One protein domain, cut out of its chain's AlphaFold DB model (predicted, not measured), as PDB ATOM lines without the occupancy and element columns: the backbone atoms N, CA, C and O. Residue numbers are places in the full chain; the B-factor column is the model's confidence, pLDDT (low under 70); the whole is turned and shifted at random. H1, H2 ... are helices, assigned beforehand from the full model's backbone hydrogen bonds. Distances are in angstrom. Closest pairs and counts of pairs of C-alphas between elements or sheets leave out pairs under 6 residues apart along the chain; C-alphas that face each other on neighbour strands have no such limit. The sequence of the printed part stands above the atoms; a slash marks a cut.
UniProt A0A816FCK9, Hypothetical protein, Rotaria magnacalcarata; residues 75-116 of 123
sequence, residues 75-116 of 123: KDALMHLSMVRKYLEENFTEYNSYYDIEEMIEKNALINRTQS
ATOM      1  N   LYS A  75     -13.466 -28.021  14.142       85.62
ATOM      2  CA  LYS A  75     -12.259 -27.647  13.397       85.62
ATOM      3  C   LYS A  75     -12.200 -28.328  12.028       85.62
ATOM      4  O   LYS A  75     -11.849 -27.680  11.044       85.62
ATOM      5  N   ASP A  76     -12.536 -29.614  11.971       88.75
ATOM      6  CA  ASP A  76     -12.539 -30.370  10.718       88.75
ATOM      7  C   ASP A  76     -13.670 -29.895   9.803       88.75
ATOM      8  O   ASP A  76     -13.449 -29.710   8.608       88.75
ATOM      9  N   ALA A  77     -14.845 -29.589  10.363       88.88
ATOM     10  CA  ALA A  77     -15.963 -29.018   9.619       88.88
ATOM     11  C   ALA A  77     -15.568 -27.708   8.910       88.88
ATOM     12  O   ALA A  77     -15.751 -27.594   7.698       88.88
ATOM     13  N   LEU A  78     -14.940 -26.761   9.620       87.75
ATOM     14  CA  LEU A  78     -14.457 -25.505   9.025       87.75
ATOM     15  C   LEU A  78     -13.352 -25.730   7.983       87.75
ATOM     16  O   LEU A  78     -13.332 -25.083   6.934       87.75
ATOM     17  N   MET A  79     -12.440 -26.674   8.232       90.88
ATOM     18  CA  MET A  79     -11.397 -27.018   7.267       90.88
ATOM     19  C   MET A  79     -11.999 -27.549   5.960       90.88
ATOM     20  O   MET A  79     -11.609 -27.103   4.880       90.88
ATOM     21  N   HIS A  80     -12.967 -28.462   6.032       91.00
ATOM     22  CA  HIS A  80     -13.651 -28.980   4.848       91.00
ATOM     23  C   HIS A  80     -14.470 -27.895   4.141       91.00
ATOM     24  O   HIS A  80     -14.423 -27.792   2.913       91.00
ATOM     25  N   LEU A  81     -15.128 -27.022   4.903       92.31
ATOM     26  CA  LEU A  81     -15.862 -25.882   4.366       92.31
ATOM     27  C   LEU A  81     -14.940 -24.920   3.592       92.31
ATOM     28  O   LEU A  81     -15.317 -24.419   2.535       92.31
ATOM     29  N   SER A  82     -13.697 -24.720   4.043       91.12
ATOM     30  CA  SER A  82     -12.713 -23.882   3.338       91.12
ATOM     31  C   SER A  82     -12.340 -24.422   1.949       91.12
ATOM     32  O   SER A  82     -12.110 -23.649   1.015       91.12
ATOM     33  N   MET A  83     -12.333 -25.748   1.775       93.31
ATOM     34  CA  MET A  83     -12.096 -26.372   0.469       93.31
ATOM     35  C   MET A  83     -13.273 -26.135  -0.478       93.31
ATOM     36  O   MET A  83     -13.065 -25.806  -1.647       93.31
ATOM     37  N   VAL A  84     -14.501 -26.261   0.036       93.56
ATOM     38  CA  VAL A  84     -15.729 -25.989  -0.723       93.56
ATOM     39  C   VAL A  84     -15.766 -24.528  -1.170       93.56
ATOM     40  O   VAL A  84     -16.014 -24.262  -2.342       93.56
ATOM     41  N   ARG A  85     -15.420 -23.591  -0.280       94.12
ATOM     42  CA  ARG A  85     -15.332 -22.158  -0.595       94.12
ATOM     43  C   ARG A  85     -14.445 -21.878  -1.793       94.12
ATOM     44  O   ARG A  85     -14.867 -21.207  -2.727       94.12
ATOM     45  N   LYS A  86     -13.229 -22.429  -1.779       94.06
ATOM     46  CA  LYS A  86     -12.256 -22.220  -2.851       94.06
ATOM     47  C   LYS A  86     -12.792 -22.709  -4.196       94.06
ATOM     48  O   LYS A  86     -12.638 -22.033  -5.207       94.06
ATOM     49  N   TYR A  87     -13.449 -23.868  -4.207       95.06
ATOM     50  CA  TYR A  87     -14.077 -24.380  -5.421       95.06
ATOM     51  C   TYR A  87     -15.211 -23.467  -5.905       95.06
ATOM     52  O   TYR A  87     -15.325 -23.211  -7.103       95.06
ATOM     53  N   LEU A  88     -16.030 -22.952  -4.986       94.38
ATOM     54  CA  LEU A  88     -17.125 -22.048  -5.323       94.38
ATOM     55  C   LEU A  88     -16.617 -20.724  -5.904       94.38
ATOM     56  O   LEU A  88     -17.096 -20.315  -6.955       94.38
ATOM     57  N   GLU A  89     -15.597 -20.122  -5.291       93.25
ATOM     58  CA  GLU A  89     -14.948 -18.888  -5.756       93.25
ATOM     59  C   GLU A  89     -14.362 -19.013  -7.174       93.25
ATOM     60  O   GLU A  89     -14.387 -18.054  -7.944       93.25
ATOM     61  N   GLU A  90     -13.843 -20.190  -7.535       94.88
ATOM     62  CA  GLU A  90     -13.246 -20.438  -8.853       94.88
ATOM     63  C   GLU A  90     -14.289 -20.716  -9.954       94.88
ATOM     64  O   GLU A  90     -14.008 -20.479 -11.130       94.88
ATOM     65  N   ASN A  91     -15.474 -21.227  -9.600       95.44
ATOM     66  CA  ASN A  91     -16.435 -21.774 -10.570       95.44
ATOM     67  C   ASN A  91     -17.782 -21.035 -10.616       95.44
ATOM     68  O   ASN A  91     -18.519 -21.188 -11.591       95.44
ATOM     69  N   PHE A  92     -18.115 -20.239  -9.599       94.12
ATOM     70  CA  PHE A  92     -19.421 -19.597  -9.463       94.12
ATOM     71  C   PHE A  92     -19.289 -18.140  -9.014       94.12
ATOM     72  O   PHE A  92     -18.407 -17.768  -8.247       94.12
ATOM     73  N   THR A  93     -20.206 -17.297  -9.485       86.12
ATOM     74  CA  THR A  93     -20.289 -15.879  -9.097       86.12
ATOM     75  C   THR A  93     -21.207 -15.644  -7.902       86.12
ATOM     76  O   THR A  93     -21.113 -14.606  -7.258       86.12
ATOM     77  N   GLU A  94     -22.099 -16.593  -7.618       90.62
ATOM     78  CA  GLU A  94     -23.083 -16.517  -6.544       90.62
ATOM     79  C   GLU A  94     -23.065 -17.823  -5.753       90.62
ATOM     80  O   GLU A  94     -23.240 -18.904  -6.315       90.62
ATOM     81  N   TYR A  95     -22.840 -17.718  -4.446       89.50
ATOM     82  CA  TYR A  95     -22.795 -18.860  -3.535       89.50
ATOM     83  C   TYR A  95     -23.231 -18.465  -2.117       89.50
ATOM     84  O   TYR A  95     -22.691 -18.956  -1.137       89.50
ATOM     85  N   ASN A  96     -24.224 -17.579  -1.988       89.12
ATOM     86  CA  ASN A  96     -24.630 -17.005  -0.694       89.12
ATOM     87  C   ASN A  96     -24.992 -18.058   0.367       89.12
ATOM     88  O   ASN A  96     -24.646 -17.885   1.530       89.12
ATOM     89  N   SER A  97     -25.574 -19.189  -0.047       88.50
ATOM     90  CA  SER A  97     -25.899 -20.320   0.833       88.50
ATOM     91  C   SER A  97     -24.681 -20.938   1.532       88.50
ATOM     92  O   SER A  97     -24.834 -21.646   2.520       88.50
ATOM     93  N   TYR A  98     -23.468 -20.693   1.029       92.56
ATOM     94  CA  TYR A  98     -22.228 -21.050   1.715       92.56
ATOM     95  C   TYR A  98     -22.109 -20.340   3.066       92.56
ATOM     96  O   TYR A  98     -21.791 -20.981   4.064       92.56
ATOM     97  N   TYR A  99     -22.382 -19.032   3.093       91.50
ATOM     98  CA  TYR A  99     -22.238 -18.214   4.295       91.50
ATOM     99  C   TYR A  99     -23.293 -18.569   5.340       91.50
ATOM    100  O   TYR A  99     -22.984 -18.596   6.525       91.50
ATOM    101  N   ASP A 100     -24.498 -18.943   4.902       92.62
ATOM    102  CA  ASP A 100     -25.538 -19.448   5.803       92.62
ATOM    103  C   ASP A 100     -25.068 -20.729   6.525       92.62
ATOM    104  O   ASP A 100     -25.257 -20.888   7.731       92.62
ATOM    105  N   ILE A 101     -24.399 -21.640   5.804       91.12
ATOM    106  CA  ILE A 101     -23.851 -22.884   6.368       91.12
ATOM    107  C   ILE A 101     -22.656 -22.597   7.292       91.12
ATOM    108  O   ILE A 101     -22.544 -23.213   8.353       91.12
ATOM    109  N   GLU A 102     -21.775 -21.668   6.911       91.62
ATOM    110  CA  GLU A 102     -20.656 -21.208   7.746       91.62
ATOM    111  C   GLU A 102     -21.171 -20.668   9.088       91.62
ATOM    112  O   GLU A 102     -20.764 -21.148  10.149       91.62
ATOM    113  N   GLU A 103     -22.163 -19.777   9.047       90.50
ATOM    114  CA  GLU A 103     -22.782 -19.187  10.233       90.50
ATOM    115  C   GLU A 103     -23.459 -20.245  11.122       90.50
ATOM    116  O   GLU A 103     -23.362 -20.188  12.351       90.50
ATOM    117  N   MET A 104     -24.118 -21.249  10.533       89.94
ATOM    118  CA  MET A 104     -24.706 -22.361  11.289       89.94
ATOM    119  C   MET A 104     -23.651 -23.173  12.054       89.94
ATOM    120  O   MET A 104     -23.866 -23.515  13.221       89.94
ATOM    121  N   ILE A 105     -22.514 -23.475  11.419       87.69
ATOM    122  CA  ILE A 105     -21.419 -24.242  12.033       87.69
ATOM    123  C   ILE A 105     -20.779 -23.445  13.177       87.69
ATOM    124  O   ILE A 105     -20.490 -24.006  14.238       87.69
ATOM    125  N   GLU A 106     -20.588 -22.138  12.995       86.50
ATOM    126  CA  GLU A 106     -20.061 -21.241  14.027       86.50
ATOM    127  C   GLU A 106     -21.019 -21.098  15.216       86.50
ATOM    128  O   GLU A 106     -20.607 -21.254  16.370       86.50
ATOM    129  N   LYS A 107     -22.316 -20.895  14.956       83.81
ATOM    130  CA  LYS A 107     -23.348 -20.834  16.004       83.81
ATOM    131  C   LYS A 107     -23.422 -22.124  16.813       83.81
ATOM    132  O   LYS A 107     -23.514 -22.064  18.037       83.81
ATOM    133  N   ASN A 108     -23.339 -23.286  16.165       81.56
ATOM    134  CA  ASN A 108     -23.341 -24.572  16.865       81.56
ATOM    135  C   ASN A 108     -22.137 -24.717  17.815       81.56
ATOM    136  O   ASN A 108     -22.282 -25.186  18.944       81.56
ATOM    137  N   ALA A 109     -20.955 -24.251  17.405       76.50
ATOM    138  CA  ALA A 109     -19.785 -24.254  18.278       76.50
ATOM    139  C   ALA A 109     -19.898 -23.274  19.449       76.50
ATOM    140  O   ALA A 109     -19.377 -23.560  20.528       76.50
ATOM    141  N   LEU A 110     -20.574 -22.138  19.257       67.44
ATOM    142  CA  LEU A 110     -20.834 -21.174  20.324       67.44
ATOM    143  C   LEU A 110     -21.834 -21.707  21.349       67.44
ATOM    144  O   LEU A 110     -21.565 -21.576  22.539       67.44
ATOM    145  N   ILE A 111     -22.907 -22.379  20.918       64.25
ATOM    146  CA  ILE A 111     -23.872 -23.036  21.821       64.25
ATOM    147  C   ILE A 111     -23.157 -24.043  22.736       64.25
ATOM    148  O   ILE A 111     -23.409 -24.086  23.935       64.25
ATOM    149  N   ASN A 112     -22.196 -24.790  22.188       58.22
ATOM    150  CA  ASN A 112     -21.400 -25.755  22.950       58.22
ATOM    151  C   ASN A 112     -20.277 -25.120  23.797       58.22
ATOM    152  O   ASN A 112     -19.662 -25.805  24.614       58.22
ATOM    153  N   ARG A 113     -19.970 -23.831  23.598       55.88
ATOM    154  CA  ARG A 113     -18.973 -23.075  24.379       55.88
ATOM    155  C   ARG A 113     -19.590 -22.194  25.454       55.88
ATOM    156  O   ARG A 113     -18.907 -21.872  26.424       55.88
ATOM    157  N   THR A 114     -20.842 -21.780  25.293       54.12
ATOM    158  CA  THR A 114     -21.566 -21.073  26.341       54.12
ATOM    159  C   THR A 114     -21.827 -22.040  27.484       54.12
ATOM    160  O   THR A 114     -22.480 -23.062  27.303       54.12
ATOM    161  N   GLN A 115     -21.282 -21.725  28.659       53.22
ATOM    162  CA  GLN A 115     -21.584 -22.430  29.897       53.22
ATOM    163  C   GLN A 115     -23.108 -22.446  30.074       53.22
ATOM    164  O   GLN A 115     -23.719 -21.377  30.147       53.22
ATOM    165  N   SER A 116     -23.713 -23.636  30.102       64.56
ATOM    166  CA  SER A 116     -25.142 -23.786  30.386       64.56
ATOM    167  C   SER A 116     -25.459 -23.041  31.678       64.56
ATOM    168  O   SER A 116     -24.751 -23.203  32.678       64.56
TER     169      SER A 116
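What this domain is: This is residues 75 to 116 of the 123 residues of the protein "Hypothetical protein" of Rotaria magnacalcarata (UniProt A0A816FCK9). The model is a helical hairpin of two nearly antiparallel helices, H1 and H2, side by side but offset lengthwise, with H2 beginning beside the middle part of H1. At one end residues 89 to 94, the last turn of H1 and the first part of the link, stick out; at the other end residues 110 to 116, the last part of H2 and a tail, do so. The printed part has 42 residues with two named helices, H1 then H2, and no named strand; the class is all helix. It is loose, with a radius of gyration of the C-alphas of 12.4 A and spans of 42 by 18 by 6 A.

How they stand to each other: From the first printed residue, H1 takes residues 75 to 91, and a tight link of five residues joins it to H2, residues 97 to 111. The two helices touch, and their closest C-alphas, those of Arg 85 and Tyr 98, are 7.4 A apart. Their lines stand at a shallow tilt of 12 degrees, and they run opposite ways as a helical hairpin. Their centres are 13.4 A apart. In H1 and H2 every pair of O i and N i+4 is within hydrogen-bond range.

Where its parts are: H1 begins at C-alpha 75, (-12.259, -27.647, 13.397), and ends at C-alpha 91, (-16.435, -21.774, -10.570), 25.0 A away. H2 measures 21.3 A from C-alpha 97 to C-alpha 111, which lies at (-23.872, -23.036, 21.821).

The domain as a whole: The two C-alphas farthest apart, those of Asn 91 and Ser 116, are 41.9 A apart. The printed part has no cut, and its one link between named elements is tight. The mean pLDDT of the printed part is 85.1; residues 110 to 116 are under 70.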